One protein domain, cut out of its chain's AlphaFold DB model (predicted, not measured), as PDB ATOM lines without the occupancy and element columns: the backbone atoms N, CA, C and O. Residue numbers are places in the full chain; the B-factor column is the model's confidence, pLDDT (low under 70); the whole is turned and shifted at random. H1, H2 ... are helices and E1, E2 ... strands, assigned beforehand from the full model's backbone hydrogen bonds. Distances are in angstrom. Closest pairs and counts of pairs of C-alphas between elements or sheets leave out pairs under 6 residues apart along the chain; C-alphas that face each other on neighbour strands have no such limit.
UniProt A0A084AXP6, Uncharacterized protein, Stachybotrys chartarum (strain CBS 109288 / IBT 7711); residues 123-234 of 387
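AT A GLANCE: This is residues 123 to 234 of the 387 residues of an uncharacterized protein of Stachybotrys chartarum (strain CBS 109288 / IBT 7711) (UniProt A0A084AXP6). A small sheet of three strands is covered on one face by two helices, the long H4 over E1 and E3 and the short H3 over E2; no named helix is on the other face. H4 runs on past the sheet, where H2 packs on its residues 207 to 211, and H5 stands near H4, away from the sheet. The printed part has 112 residues, with five named helices and three named strands in the order E1 H1 H2 H3 E2 E3 H4 H5, of mixed class. The sheet runs E1 E3 E2, antiparallel throughout, in two layers with H3 and H4. The whole is compact, with a radius of gyration of the C-alphas of 13.7 A and spans of 42 by 32 by 23 A.

HOW THE PARTS SIT: E1, residues 128 to 132, is an edge strand, antiparallel to the inner strand E3, residues 186 to 190; N 130 and O 188 are 2.9 A apart, within hydrogen-bond range. E2, residues 176 to 179, is the other edge strand and forms a hairpin with E3; N 187 and O 178 are 2.8 A apart, within hydrogen-bond range. H1, residues 134 to 137, is not on the sheet. H2, residues 143 to 153, touches H4, residues 194 to 212, with residues 207 to 211 of H4 alone, at a steep tilt of 62 degrees; the closest C-alphas, of Phe 150 and Tyr 211, are 6.4 A apart. H3, residues 166 to 173, is on the sheet over E2 at a height of 7.7 A, slantwise to the strands. H4 is on the same face at a height of 10.3 A, along the strands, at 19 degrees to E3 on the local plane. H5, residues 221 to 229, is close to H4 but not clearly touching, at a shallow tilt of 22 degrees, opposite ways; the closest C-alphas, of Lys 203 and Leu 227, are 6.4 A apart. In H2, H3, H4 and H5 every O i to N i+4 pair is within hydrogen-bond range; H1 is too short for one.

IN THESE COORDINATES: E1 begins at C-alpha 128, (324.161, 327.575, 356.967), and is 13.3 A long. H1 measures 5.8 A, H2 15.1 A, H3 10.4 A, E2 10.5 A and E3 13.4 A. H4 is 27.1 A long and ends at C-alpha 212, (330.291, 307.537, 337.991). H5, 12.0 A long, ends at C-alpha 229, (336.598, 328.876, 339.441).

THE WHOLE: The two C-alphas farthest apart, those of Asp 125 and Ser 216, are 43.7 A apart. The printed part has no cut. The link from H2 to H3, residues 154 to 165, is long. The pLDDT is under 70 at residues 154 to 160 and 214 to 234, with a mean of 81.6 over the printed part.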
ATOM      1  N   MET A 123     330.511 322.225 364.085       94.56
ATOM      2  CA  MET A 123     329.707 323.018 363.147       94.56
ATOM      3  C   MET A 123     328.565 323.793 363.817       94.56
ATOM      4  O   MET A 123     327.883 324.560 363.141       94.56
ATOM      5  N   ARG A 124     328.310 323.601 365.121       90.25
ATOM      6  CA  ARG A 124     327.108 324.109 365.814       90.25
ATOM      7  C   ARG A 124     326.810 325.583 365.520       90.25
ATOM      8  O   ARG A 124     325.682 325.909 365.144       90.25
ATOM      9  N   ASP A 125     327.827 326.431 365.648       91.69
ATOM     10  CA  ASP A 125     327.721 327.889 365.535       91.69
ATOM     11  C   ASP A 125     327.652 328.395 364.080       91.69
ATOM     12  O   ASP A 125     327.405 329.581 363.854       91.69
ATOM     13  N   ALA A 126     327.841 327.521 363.081       93.94
ATOM     14  CA  ALA A 126     327.752 327.896 361.673       93.94
ATOM     15  C   ALA A 126     326.301 328.183 361.252       93.94
ATOM     16  O   ALA A 126     325.366 327.458 361.619       93.94
ATOM     17  N   ARG A 127     326.112 329.250 360.463       93.81
ATOM     18  CA  ARG A 127     324.785 329.759 360.077       93.81
ATOM     19  C   ARG A 127     324.057 328.888 359.051       93.81
ATOM     20  O   ARG A 127     322.847 328.728 359.176       93.81
ATOM     21  N   TYR A 128     324.751 328.378 358.037       94.94
ATOM     22  CA  TYR A 128     324.161 327.575 356.967       94.94
ATOM     23  C   TYR A 128     324.820 326.200 356.960       94.94
ATOM     24  O   TYR A 128     326.042 326.112 356.855       94.94
ATOM     25  N   LYS A 129     324.022 325.139 357.097       95.88
ATOM     26  CA  LYS A 129     324.494 323.760 357.284       95.88
ATOM     27  C   LYS A 129     323.660 322.790 356.450       95.88
ATOM     28  O   LYS A 129     322.440 322.925 356.382       95.88
ATOM     29  N   ALA A 130     324.307 321.816 355.822       95.56
ATOM     30  CA  ALA A 130     323.663 320.742 355.069       95.56
ATOM     31  C   ALA A 130     324.430 319.427 355.229       95.56
ATOM     32  O   ALA A 130     325.602 319.415 355.599       95.56
ATOM     33  N   THR A 131     323.755 318.311 354.949       94.88
ATOM     34  CA  THR A 131     324.401 316.996 354.869       94.88
ATOM     35  C   THR A 131     324.298 316.483 353.441       94.88
ATOM     36  O   THR A 131     323.194 316.385 352.911       94.88
ATOM     37  N   TRP A 132     325.430 316.148 352.834       95.69
ATOM     38  CA  TRP A 132     325.526 315.523 351.521       95.69
ATOM     39  C   TRP A 132     325.680 314.010 351.693       95.69
ATOM     40  O   TRP A 132     326.566 313.555 352.418       95.69
ATOM     41  N   ARG A 133     324.783 313.232 351.078       92.81
ATOM     42  CA  ARG A 133     324.624 311.787 351.339       92.81
ATOM     43  C   ARG A 133     324.747 310.916 350.089       92.81
ATOM     44  O   ARG A 133     324.562 309.709 350.183       92.81
ATOM     45  N   GLU A 134     325.079 311.500 348.938       93.12
ATOM     46  CA  GLU A 134     325.013 310.802 347.648       93.12
ATOM     47  C   GLU A 134     326.009 309.642 347.514       93.12
ATOM     48  O   GLU A 134     325.725 308.680 346.800       93.12
ATOM     49  N   LEU A 135     327.125 309.674 348.254       92.94
ATOM     50  CA  LEU A 135     328.044 308.536 348.391       92.94
ATOM     51  C   LEU A 135     327.394 307.313 349.058       92.94
ATOM     52  O   LEU A 135     327.781 306.191 348.758       92.94
ATOM     53  N   GLY A 136     326.349 307.488 349.874       87.50
ATOM     54  CA  GLY A 136     325.582 306.381 350.455       87.50
ATOM     55  C   GLY A 136     324.903 305.472 349.418       87.50
ATOM     56  O   GLY A 136     324.569 304.335 349.740       87.50
ATOM     57  N   ASN A 137     324.753 305.935 348.170       88.75
ATOM     58  CA  ASN A 137     324.284 305.128 347.038       88.75
ATOM     59  C   ASN A 137     325.383 304.224 346.430       88.75
ATOM     60  O   ASN A 137     325.090 303.399 345.564       88.75
ATOM     61  N   TYR A 138     326.641 304.375 346.860       90.00
ATOM     62  CA  TYR A 138     327.830 303.709 346.325       90.00
ATOM     63  C   TYR A 138     328.594 303.016 347.473       90.00
ATOM     64  O   TYR A 138     329.532 303.589 348.024       90.00
ATOM     65  N   PRO A 139     328.212 301.786 347.871       85.38
ATOM     66  CA  PRO A 139     328.699 301.161 349.108       85.38
ATOM     67  C   PRO A 139     330.214 300.896 349.144       85.38
ATOM     68  O   PRO A 139     330.774 300.778 350.231       85.38
ATOM     69  N   ASP A 140     330.860 300.834 347.975       88.56
ATOM     70  CA  ASP A 140     332.300 300.618 347.793       88.56
ATOM     71  C   ASP A 140     333.057 301.923 347.426       88.56
ATOM     72  O   ASP A 140     334.065 301.872 346.719       88.56
ATOM     73  N   LEU A 141     332.548 303.103 347.819       91.94
ATOM     74  CA  LEU A 141     333.151 304.406 347.493       91.94
ATOM     75  C   LEU A 141     333.128 305.393 348.674       91.94
ATOM     76  O   LEU A 141     332.101 305.990 348.992       91.94
ATOM     77  N   THR A 142     334.293 305.646 349.266       94.25
ATOM     78  CA  THR A 142     334.500 306.739 350.236       94.25
ATOM     79  C   THR A 142     334.762 308.091 349.559       94.25
ATOM     80  O   THR A 142     335.184 308.153 348.402       94.25
ATOM     81  N   ILE A 143     334.623 309.207 350.292       94.44
ATOM     82  CA  ILE A 143     335.070 310.528 349.804       94.44
ATOM     83  C   ILE A 143     336.572 310.548 349.487       94.44
ATOM     84  O   ILE A 143     336.994 311.212 348.542       94.44
ATOM     85  N   THR A 144     337.391 309.804 350.236       93.25
ATOM     86  CA  THR A 144     338.832 309.700 349.975       93.25
ATOM     87  C   THR A 144     339.107 308.996 348.644       93.25
ATOM     88  O   THR A 144     339.927 309.478 347.864       93.25
ATOM     89  N   GLU A 145     338.389 307.919 348.330       91.88
ATOM     90  CA  GLU A 145     338.496 307.227 347.038       91.88
ATOM     91  C   GLU A 145     337.892 308.036 345.885       91.88
ATOM     92  O   GLU A 145     338.458 308.030 344.791       91.88
ATOM     93  N   LEU A 146     336.814 308.797 346.121       91.00
ATOM     94  CA  LEU A 146     336.278 309.748 345.144       91.00
ATOM     95  C   LEU A 146     337.325 310.817 344.797       91.00
ATOM     96  O   LEU A 146     337.645 310.982 343.623       91.00
ATOM     97  N   LEU A 147     337.909 311.498 345.789       90.56
ATOM     98  CA  LEU A 147     338.915 312.548 345.568       90.56
ATOM     99  C   LEU A 147     340.184 312.004 344.896       90.56
ATOM    100  O   LEU A 147     340.661 312.575 343.913       90.56
ATOM    101  N   GLN A 148     340.706 310.865 345.362       87.62
ATOM    102  CA  GLN A 148     341.867 310.223 344.741       87.62
ATOM    103  C   GLN A 148     341.557 309.745 343.320       87.62
ATOM    104  O   GLN A 148     342.340 309.991 342.401       87.62
ATOM    105  N   GLY A 149     340.425 309.076 343.112       83.56
ATOM    106  CA  GLY A 149     339.997 308.588 341.807       83.56
ATOM    107  C   GLY A 149     339.743 309.722 340.816       83.56
ATOM    108  O   GLY A 149     340.107 309.602 339.649       83.56
ATOM    109  N   PHE A 150     339.204 310.848 341.282       78.06
ATOM    110  CA  PHE A 150     339.028 312.063 340.496       78.06
ATOM    111  C   PHE A 150     340.383 312.680 340.108       78.06
ATOM    112  O   PHE A 150     340.647 312.866 338.921       78.06
ATOM    113  N   HIS A 151     341.296 312.882 341.069       79.06
ATOM    114  CA  HIS A 151     342.667 313.357 340.816       79.06
ATOM    115  C   HIS A 151     343.411 312.511 339.764       79.06
ATOM    116  O   HIS A 151     344.125 313.052 338.925       79.06
ATOM    117  N   HIS A 152     343.234 311.185 339.764       77.50
ATOM    118  CA  HIS A 152     343.860 310.307 338.766       77.50
ATOM    119  C   HIS A 152     343.185 310.331 337.382       77.50
ATOM    120  O   HIS A 152     343.822 309.943 336.403       77.50
ATOM    121  N   ARG A 153     341.915 310.747 337.280       73.00
ATOM    122  CA  ARG A 153     341.133 310.713 336.029       73.00
ATOM    123  C   ARG A 153     341.114 312.037 335.264       73.00
ATOM    124  O   ARG A 153     340.974 311.995 334.043       73.00
ATOM    125  N   VAL A 154     341.231 313.185 335.938       67.31
ATOM    126  CA  VAL A 154     341.093 314.508 335.296       67.31
ATOM    127  C   VAL A 154     342.459 315.133 334.996       67.31
ATOM    128  O   VAL A 154     343.168 315.605 335.882       67.31
ATOM    129  N   HIS A 155     342.832 315.156 333.716       63.84
ATOM    130  CA  HIS A 155     344.099 315.718 333.237       63.84
ATOM    131  C   HIS A 155     344.046 317.249 333.108       63.84
ATOM    132  O   HIS A 155     343.815 317.793 332.031       63.84
ATOM    133  N   LEU A 156     344.264 317.945 334.222       64.62
ATOM    134  CA  LEU A 156     344.156 319.403 334.308       64.62
ATOM    135  C   LEU A 156     345.424 320.169 333.886       64.62
ATOM    136  O   LEU A 156     346.529 319.617 333.911       64.62
ATOM    137  N   PRO A 157     345.298 321.467 333.531       65.19
ATOM    138  CA  PRO A 157     346.440 322.358 333.379       65.19
ATOM    139  C   PRO A 157     347.258 322.420 334.672       65.19
ATOM    140  O   PRO A 157     346.699 322.417 335.765       65.19
ATOM    141  N   GLN A 158     348.578 322.591 334.549       61.66
ATOM    142  CA  GLN A 158     349.541 322.587 335.668       61.66
ATOM    143  C   GLN A 158     349.284 323.632 336.776       61.66
ATOM    144  O   GLN A 158     349.955 323.601 337.805       61.66
ATOM    145  N   ASN A 159     348.338 324.550 336.568       63.78
ATOM    146  CA  ASN A 159     347.981 325.619 337.498       63.78
ATOM    147  C   ASN A 159     346.736 325.299 338.353       63.78
ATOM    148  O   ASN A 159     346.495 326.004 339.328       63.78
ATOM    149  N   VAL A 160     345.939 324.279 337.999       65.69
ATOM    150  CA  VAL A 160     344.686 323.943 338.703       65.69
ATOM    151  C   VAL A 160     344.953 322.831 339.717       65.69
ATOM    152  O   VAL A 160     345.308 321.713 339.352       65.69
ATOM    153  N   HIS A 161     344.783 323.135 341.003       70.88
ATOM    154  CA  HIS A 161     345.025 322.186 342.090       70.88
ATOM    155  C   HIS A 161     343.765 321.366 342.407       70.88
ATOM    156  O   HIS A 161     342.809 321.890 342.978       70.88
ATOM    157  N   VAL A 162     343.775 320.066 342.098       76.75
ATOM    158  CA  VAL A 162     342.714 319.142 342.534       76.75
ATOM    159  C   VAL A 162     342.873 318.844 344.032       76.75
ATOM    160  O   VAL A 162     343.971 318.470 344.453       76.75
ATOM    161  N   PRO A 163     341.817 318.962 344.855       84.62
ATOM    162  CA  PRO A 163     341.869 318.519 346.243       84.62
ATOM    163  C   PRO A 163     342.044 316.993 346.323       84.62
ATOM    164  O   PRO A 163     341.215 316.238 345.825       84.62
ATOM    165  N   MET A 164     343.130 316.538 346.954       85.62
ATOM    166  CA  MET A 164     343.422 315.108 347.165       85.62
ATOM    167  C   MET A 164     342.882 314.565 348.497       85.62
ATOM    168  O   MET A 164     342.829 313.352 348.690       85.62
ATOM    169  N   ASP A 165     342.504 315.453 349.419       90.62
ATOM    170  CA  ASP A 165     341.977 315.140 350.747       90.62
ATOM    171  C   ASP A 165     340.867 316.128 351.159       90.62
ATOM    172  O   ASP A 165     340.621 317.136 350.486       90.62
ATOM    173  N   LEU A 166     340.153 315.813 352.247       91.94
ATOM    174  CA  LEU A 166     339.022 316.619 352.716       91.94
ATOM    175  C   LEU A 166     339.424 318.038 353.176       91.94
ATOM    176  O   LEU A 166     338.709 318.975 352.826       91.94
ATOM    177  N   PRO A 167     340.557 318.255 353.884       92.62
ATOM    178  CA  PRO A 167     341.042 319.602 354.193       92.62
ATOM    179  C   PRO A 167     341.343 320.451 352.950       92.62
ATOM    180  O   PRO A 167     341.008 321.637 352.928       92.62
ATOM    181  N   ALA A 168     341.928 319.865 351.899       89.88
ATOM    182  CA  ALA A 168     342.116 320.551 350.627       89.88
ATOM    183  C   ALA A 168     340.766 320.877 349.972       89.88
ATOM    184  O   ALA A 168     340.579 322.003 349.523       89.88
ATOM    185  N   LEU A 169     339.805 319.944 349.972       91.38
ATOM    186  CA  LEU A 169     338.460 320.168 349.425       91.38
ATOM    187  C   LEU A 169     337.743 321.325 350.137       91.38
ATOM    188  O   LEU A 169     337.250 322.235 349.474       91.38
ATOM    189  N   ALA A 170     337.751 321.328 351.471       92.38
ATOM    190  CA  ALA A 170     337.215 322.401 352.306       92.38
ATOM    191  C   ALA A 170     337.876 323.754 351.984       92.38
ATOM    192  O   ALA A 170     337.195 324.747 351.724       92.38
ATOM    193  N   SER A 171     339.212 323.784 351.895       90.38
ATOM    194  CA  SER A 171     339.963 324.997 351.550       90.38
ATOM    195  C   SER A 171     339.747 325.473 350.107       90.38
ATOM    196  O   SER A 171     339.875 326.670 349.856       90.38
ATOM    197  N   THR A 172     339.455 324.576 349.162       87.25
ATOM    198  CA  THR A 172     339.138 324.915 347.764       87.25
ATOM    199  C   THR A 172     337.704 325.429 347.618       87.25
ATOM    200  O   THR A 172     337.464 326.331 346.820       87.25
ATOM    201  N   LEU A 173     336.758 324.886 348.388       89.00
ATOM    202  CA  LEU A 173     335.338 325.256 348.338       89.00
ATOM    203  C   LEU A 173     334.959 326.394 349.307       89.00
ATOM    204  O   LEU A 173     333.834 326.884 349.252       89.00
ATOM    205  N   GLY A 174     335.891 326.843 350.155       89.94
ATOM    206  CA  GLY A 174     335.720 327.997 351.047       89.94
ATOM    207  C   GLY A 174     334.817 327.742 352.258       89.94
ATOM    208  O   GLY A 174     334.304 328.692 352.844       89.94
ATOM    209  N   CYS A 175     334.605 326.477 352.624       94.38
ATOM    210  CA  CYS A 175     333.594 326.043 353.586       94.38
ATOM    211  C   CYS A 175     334.140 324.998 354.571       94.38
ATOM    212  O   CYS A 175     335.149 324.344 354.312       94.38
ATOM    213  N   ASP A 176     333.461 324.824 355.705       95.38
ATOM    214  CA  ASP A 176     333.769 323.764 356.663       95.38
ATOM    215  C   ASP A 176     333.172 322.438 356.162       95.38
ATOM    216  O   ASP A 176     331.963 322.351 355.932       95.38
ATOM    217  N   ILE A 177     333.997 321.395 356.020       96.00
ATOM    218  CA  ILE A 177     333.563 320.048 355.611       96.00
ATOM    219  C   ILE A 177     334.094 319.012 356.603       96.00
ATOM    220  O   ILE A 177     335.285 319.007 356.911       96.00
ATOM    221  N   TYR A 178     333.214 318.130 357.080       95.00
ATOM    222  CA  TYR A 178     333.543 317.023 357.983       95.00
ATOM    223  C   TYR A 178     332.860 315.739 357.503       95.00
ATOM    224  O   TYR A 178     331.667 315.744 357.207       95.00
ATOM    225  N   ASP A 179     333.602 314.642 357.432       94.06
ATOM    226  CA  ASP A 179     333.117 313.314 357.066       94.06
ATOM    227  C   ASP A 179     332.610 312.514 358.278       94.06
ATOM    228  O   ASP A 179     332.995 312.747 359.425       94.06
ATOM    229  N   ASN A 180     331.715 311.557 358.027       91.94
ATOM    230  CA  ASN A 180     331.356 310.534 359.006       91.94
ATOM    231  C   ASN A 180     332.388 309.389 359.027       91.94
ATOM    232  O   ASN A 180     333.255 309.282 358.164       91.94
ATOM    233  N   THR A 181     332.265 308.464 359.980       90.00
ATOM    234  CA  THR A 181     333.261 307.396 360.208       90.00
ATOM    235  C   THR A 181     333.361 306.408 359.038       90.00
ATOM    236  O   THR A 181     334.378 305.738 358.883       90.00
ATOM    237  N   ARG A 182     332.300 306.301 358.226       89.00
ATOM    238  CA  ARG A 182     332.258 305.492 356.995       89.00
ATOM    239  C   ARG A 182     332.705 306.249 355.740       89.00
ATOM    240  O   ARG A 182     332.825 305.620 354.696       89.00
ATOM    241  N   GLN A 183     332.947 307.558 355.830       93.50
ATOM    242  CA  GLN A 183     333.330 308.423 354.710       93.50
ATOM    243  C   GLN A 183     332.328 308.454 353.533       93.50
ATOM    244  O   GLN A 183     332.698 308.813 352.415       93.50
ATOM    245  N   ASP A 184     331.061 308.115 353.797       92.81
ATOM    246  CA  ASP A 184     329.947 308.045 352.836       92.81
ATOM    247  C   ASP A 184     328.902 309.163 353.026       92.81
ATOM    248  O   ASP A 184     327.889 309.229 352.326       92.81
ATOM    249  N   CYS A 185     329.142 310.060 353.981       93.44
ATOM    250  CA  CYS A 185     328.260 311.157 354.342       93.44
ATOM    251  C   CYS A 185     329.109 312.357 354.784       93.44
ATOM    252  O   CYS A 185     329.934 312.238 355.692       93.44
ATOM    253  N   LEU A 186     328.918 313.509 354.132       96.06
ATOM    254  CA  LEU A 186     329.625 314.751 354.446       96.06
ATOM    255  C   LEU A 186     328.685 315.762 355.090       96.06
ATOM    256  O   LEU A 186     327.632 316.095 354.548       96.06
ATOM    257  N   TYR A 187     329.117 316.330 356.202       96.19
ATOM    258  CA  TYR A 187     328.570 317.563 356.733       96.19
ATOM    259  C   TYR A 187     329.267 318.747 356.070       96.19
ATOM    260  O   TYR A 187     330.494 318.770 355.980       96.19
ATOM    261  N   VAL A 188     328.487 319.727 355.622       97.12
ATOM    262  CA  VAL A 188     328.967 320.932 354.935       97.12
ATOM    263  C   VAL A 188     328.376 322.157 355.621       97.12
ATOM    264  O   VAL A 188     327.160 322.226 355.820       97.12
ATOM    265  N   ALA A 189     329.214 323.136 355.962       96.56
ATOM    266  CA  ALA A 189     328.783 324.366 356.611       96.56
ATOM    267  C   ALA A 189     329.480 325.617 356.059       96.56
ATOM    268  O   ALA A 189     330.658 325.605 355.708       96.56
ATOM    269  N   THR A 190     328.742 326.725 356.003       95.25
ATOM    270  CA  THR A 190     329.265 328.059 355.682       95.25
ATOM    271  C   THR A 190     328.556 329.132 356.511       95.25
ATOM    272  O   THR A 190     327.427 328.966 356.979       95.25
ATOM    273  N   ASN A 191     329.229 330.267 356.691       94.31
ATOM    274  CA  ASN A 191     328.675 331.460 357.318       94.31
ATOM    275  C   ASN A 191     328.266 332.550 356.310       94.31
ATOM    276  O   ASN A 191     327.635 333.527 356.716       94.31
ATOM    277  N   THR A 192     328.573 332.382 355.018       93.44
ATOM    278  CA  THR A 192     328.361 333.411 353.988       93.44
ATOM    279  C   THR A 192     326.908 333.477 353.521       93.44
ATOM    280  O   THR A 192     326.240 334.491 353.720       93.44
ATOM    281  N   SER A 193     326.386 332.407 352.904       93.06
ATOM    282  CA  SER A 193     325.006 332.353 352.401       93.06
ATOM    283  C   SER A 193     324.493 330.920 352.197       93.06
ATOM    284  O   SER A 193     325.265 329.986 351.983       93.06
ATOM    285  N   SER A 194     323.169 330.747 352.182       92.62
ATOM    286  CA  SER A 194     322.521 329.494 351.759       92.62
ATOM    287  C   SER A 194     322.697 329.208 350.261       92.62
ATOM    288  O   SER A 194     322.656 328.051 349.845       92.62
ATOM    289  N   GLN A 195     322.921 330.245 349.448       91.88
ATOM    290  CA  GLN A 195     323.222 330.113 348.023       91.88
ATOM    291  C   GLN A 195     324.603 329.481 347.812       91.88
ATOM    292  O   GLN A 195     324.720 328.530 347.051       91.88
ATOM    293  N   GLU A 196     325.619 329.935 348.550       90.56
ATOM    294  CA  GLU A 196     326.961 329.339 348.568       90.56
ATOM    295  C   GLU A 196     326.921 327.870 349.000       90.56
ATOM    296  O   GLU A 196     327.500 327.018 348.332       90.56
ATOM    297  N   LEU A 197     326.139 327.539 350.033       94.31
ATOM    298  CA  LEU A 197     325.925 326.151 350.441       94.31
ATOM    299  C   LEU A 197     325.326 325.291 349.308       94.31
ATOM    300  O   LEU A 197     325.803 324.181 349.076       94.31
ATOM    301  N   ARG A 198     324.338 325.802 348.554       93.12
ATOM    302  CA  ARG A 198     323.795 325.109 347.364       93.12
ATOM    303  C   ARG A 198     324.839 324.938 346.254       93.12
ATOM    304  O   ARG A 198     324.852 323.887 345.622       93.12
ATOM    305  N   ILE A 199     325.714 325.924 346.028       90.25
ATOM    306  CA  ILE A 199     326.827 325.811 345.067       90.25
ATOM    307  C   ILE A 199     327.774 324.684 345.490       90.25
ATOM    308  O   ILE A 199     328.108 323.835 344.670       90.25
ATOM    309  N   VAL A 200     328.192 324.660 346.761       92.75
ATOM    310  CA  VAL A 200     329.113 323.644 347.293       92.75
ATOM    311  C   VAL A 200     328.535 322.239 347.113       92.75
ATOM    312  O   VAL A 200     329.222 321.375 346.573       92.75
ATOM    313  N   LEU A 201     327.265 322.024 347.471       94.38
ATOM    314  CA  LEU A 201     326.583 320.741 347.258       94.38
ATOM    315  C   LEU A 201     326.545 320.355 345.769       94.38
ATOM    316  O   LEU A 201     326.959 319.253 345.422       94.38
ATOM    317  N   GLY A 202     326.177 321.280 344.874       92.06
ATOM    318  CA  GLY A 202     326.176 321.024 343.428       92.06
ATOM    319  C   GLY A 202     327.566 320.718 342.846       92.06
ATOM    320  O   GLY A 202     327.684 319.926 341.906       92.06
ATOM    321  N   LYS A 203     328.638 321.287 343.418       89.12
ATOM    322  CA  LYS A 203     330.030 320.956 343.062       89.12
ATOM    323  C   LYS A 203     330.400 319.532 343.512       89.12
ATOM    324  O   LYS A 203     331.047 318.820 342.744       89.12
ATOM    325  N   LEU A 204     329.932 319.081 344.683       92.50
ATOM    326  CA  LEU A 204     330.077 317.688 345.142       92.50
ATOM    327  C   LEU A 204     329.280 316.706 344.263       92.50
ATOM    328  O   LEU A 204     329.842 315.716 343.794       92.50
ATOM    329  N   ASP A 205     328.011 317.011 343.962       91.62
ATOM    330  CA  ASP A 205     327.157 316.210 343.069       91.62
ATOM    331  C   ASP A 205     327.799 316.023 341.693       91.62
ATOM    332  O   ASP A 205     327.830 314.919 341.146       91.62
ATOM    333  N   THR A 206     328.336 317.105 341.127       86.06
ATOM    334  CA  THR A 206     328.958 317.083 339.800       86.06
ATOM    335  C   THR A 206     330.273 316.302 339.820       86.06
ATOM    336  O   THR A 206     330.512 315.500 338.921       86.06
ATOM    337  N   MET A 207     331.090 316.441 340.870       86.06
ATOM    338  CA  MET A 207     332.298 315.626 341.064       86.06
ATOM    339  C   MET A 207     331.978 314.122 341.142       86.06
ATOM    340  O   MET A 207     332.681 313.319 340.525       86.06
ATOM    341  N   LEU A 208     330.899 313.741 341.833       88.62
ATOM    342  CA  LEU A 208     330.438 312.352 341.913       88.62
ATOM    343  C   LEU A 208     329.894 311.837 340.568       88.62
ATOM    344  O   LEU A 208     330.263 310.742 340.153       88.62
ATOM    345  N   ARG A 209     329.091 312.625 339.839       85.81
ATOM    346  CA  ARG A 209     328.603 312.259 338.489       85.81
ATOM    347  C   ARG A 209     329.757 312.006 337.516       85.81
ATOM    348  O   ARG A 209     329.845 310.926 336.943       85.81
ATOM    349  N   LEU A 210     330.711 312.936 337.433       79.25
ATOM    350  CA  LEU A 210     331.909 312.808 336.588       79.25
ATOM    351  C   LEU A 210     332.805 311.610 336.976       79.25
ATOM    352  O   LEU A 210     333.585 311.129 336.151       79.25
ATOM    353  N   TYR A 211     332.702 311.108 338.212       80.25
ATOM    354  CA  TYR A 211     333.328 309.855 338.630       80.25
ATOM    355  C   TYR A 211     332.510 308.616 338.212       80.25
ATOM    356  O   TYR A 211     333.088 307.634 337.736       80.25
ATOM    357  N   SER A 212     331.183 308.650 338.346       81.12
ATOM    358  CA  SER A 212     330.291 307.537 337.991       81.12
ATOM    359  C   SER A 212     330.153 307.311 336.479       81.12
ATOM    360  O   SER A 212     330.146 306.164 336.037       81.12
ATOM    361  N   ASP A 213     330.151 308.371 335.666       74.31
ATOM    362  CA  ASP A 213     329.979 308.325 334.199       74.31
ATOM    363  C   ASP A 213     331.210 307.766 333.433       74.31
ATOM    364  O   ASP A 213     331.291 307.798 332.201       74.31
ATOM    365  N   GLY A 214     332.199 307.235 334.162       58.66
ATOM    366  CA  GLY A 214     333.550 306.890 333.705       58.66
ATOM    367  C   GLY A 214     333.693 305.668 332.784       58.66
ATOM    368  O   GLY A 214     334.585 304.853 333.006       58.66
ATOM    369  N   THR A 215     332.862 305.529 331.743       48.19
ATOM    370  CA  THR A 215     333.031 304.503 330.684       48.19
ATOM    371  C   THR A 215     333.009 305.018 329.240       48.19
ATOM    372  O   THR A 215     333.304 304.234 328.337       48.19
ATOM    373  N   SER A 216     332.731 306.302 328.980       46.31
ATOM    374  CA  SER A 216     332.748 306.846 327.604       46.31
ATOM    375  C   SER A 216     333.339 308.252 327.450       46.31
ATOM    376  O   SER A 216     333.929 308.534 326.407       46.31
ATOM    377  N   ALA A 217     333.242 309.112 328.467       47.75
ATOM    378  CA  ALA A 217     333.799 310.462 328.444       47.75
ATOM    379  C   ALA A 217     335.000 310.592 329.393       47.75
ATOM    380  O   ALA A 217     334.912 310.273 330.577       47.75
ATOM    381  N   GLN A 218     336.117 311.119 328.886       52.78
ATOM    382  CA  GLN A 218     337.061 311.830 329.747       52.78
ATOM    383  C   GLN A 218     336.395 313.161 330.134       52.78
ATOM    384  O   GLN A 218     335.972 313.878 329.224       52.78
ATOM    385  N   PRO A 219     336.281 313.506 331.428       53.06
ATOM    386  CA  PRO A 219     335.783 314.817 331.828       53.06
ATOM    387  C   PRO A 219     336.750 315.891 331.320       53.06
ATOM    388  O   PRO A 219     337.949 315.830 331.598       53.06
ATOM    389  N   ASP A 220     336.241 316.860 330.555       56.00
ATOM    390  CA  ASP A 220     337.065 317.951 330.041       56.00
ATOM    391  C   ASP A 220     337.626 318.758 331.221       56.00
ATOM    392  O   ASP A 220     336.901 319.184 332.125       56.00
ATOM    393  N   ALA A 221     338.937 318.981 331.201       54.50
ATOM    394  CA  ALA A 221     339.631 319.828 332.157       54.50
ATOM    395  C   ALA A 221     339.017 321.239 332.238       54.50
ATOM    396  O   ALA A 221     339.007 321.852 333.305       54.50
ATOM    397  N   THR A 222     338.452 321.725 331.131       56.47
ATOM    398  CA  THR A 222     337.690 322.974 331.035       56.47
ATOM    399  C   THR A 222     336.464 322.948 331.952       56.47
ATOM    400  O   THR A 222     336.264 323.884 332.723       56.47
ATOM    401  N   SER A 223     335.692 321.853 331.954       59.53
ATOM    402  CA  SER A 223     334.502 321.695 332.803       59.53
ATOM    403  C   SER A 223     334.845 321.657 334.293       59.53
ATOM    404  O   SER A 223     334.107 322.224 335.092       59.53
ATOM    405  N   PHE A 224     335.968 321.044 334.689       58.00
ATOM    406  CA  PHE A 224     336.397 321.092 336.094       58.00
ATOM    407  C   PHE A 224     337.023 322.437 336.489       58.00
ATOM    408  O   PHE A 224     336.850 322.881 337.621       58.00
ATOM    409  N   THR A 225     337.714 323.116 335.568       58.06
ATOM    410  CA  THR A 225     338.234 324.467 335.835       58.06
ATOM    411  C   THR A 225     337.069 325.432 336.073       58.06
ATOM    412  O   THR A 225     337.085 326.145 337.070       58.06
ATOM    413  N   ALA A 226     336.000 325.356 335.269       61.47
ATOM    414  CA  ALA A 226     334.743 326.058 335.541       61.47
ATOM    415  C   ALA A 226     334.106 325.620 336.878       61.47
ATOM    416  O   ALA A 226     333.763 326.466 337.699       61.47
ATOM    417  N   LEU A 227     334.030 324.310 337.161       66.69
ATOM    418  CA  LEU A 227     333.507 323.784 338.432       66.69
ATOM    419  C   LEU A 227     334.241 324.363 339.650       66.69
ATOM    420  O   LEU A 227     333.590 324.651 340.650       66.69
ATOM    421  N   LEU A 228     335.558 324.579 339.601       63.62
ATOM    422  CA  LEU A 228     336.272 325.244 340.694       63.62
ATOM    423  C   LEU A 228     336.122 326.772 340.661       63.62
ATOM    424  O   LEU A 228     335.704 327.345 341.668       63.62
ATOM    425  N   GLU A 229     336.440 327.417 339.539       59.66
ATOM    426  CA  GLU A 229     336.598 328.876 339.441       59.66
ATOM    427  C   GLU A 229     335.268 329.649 339.366       59.66
ATOM    428  O   GLU A 229     335.212 330.802 339.800       59.66
ATOM    429  N   GLU A 230     334.179 329.045 338.881       54.16
ATOM    430  CA  GLU A 230     332.888 329.730 338.784       54.16
ATOM    431  C   GLU A 230     332.119 329.740 340.112       54.16
ATOM    432  O   GLU A 230     331.837 328.711 340.736       54.16
ATOM    433  N   ASN A 231     331.699 330.943 340.506       49.19
ATOM    434  CA  ASN A 231     330.670 331.180 341.510       49.19
ATOM    435  C   ASN A 231     329.372 331.590 340.799       49.19
ATOM    436  O   ASN A 231     329.114 332.778 340.633       49.19
ATOM    437  N   LEU A 232     328.566 330.579 340.440       44.19
ATOM    438  CA  LEU A 232     327.296 330.640 339.691       44.19
ATOM    439  C   LEU A 232     327.385 331.075 338.220       44.19
ATOM    440  O   LEU A 232     327.925 332.127 337.905       44.19
ATOM    441  N   ILE A 233     326.630 330.351 337.386       39.59
ATOM    442  CA  ILE A 233     325.625 330.942 336.479       39.59
ATOM    443  C   ILE A 233     324.519 329.919 336.140       39.59
ATOM    444  O   ILE A 233     323.342 330.267 336.171       39.59
ATOM    445  N   GLU A 234     324.849 328.642 335.907       40.38
ATOM    446  CA  GLU A 234     323.899 327.695 335.283       40.38
ATOM    447  C   GLU A 234     322.808 327.097 336.200       40.38
ATOM    448  O   GLU A 234     321.783 326.636 335.706       40.38
TER     449      GLU A 234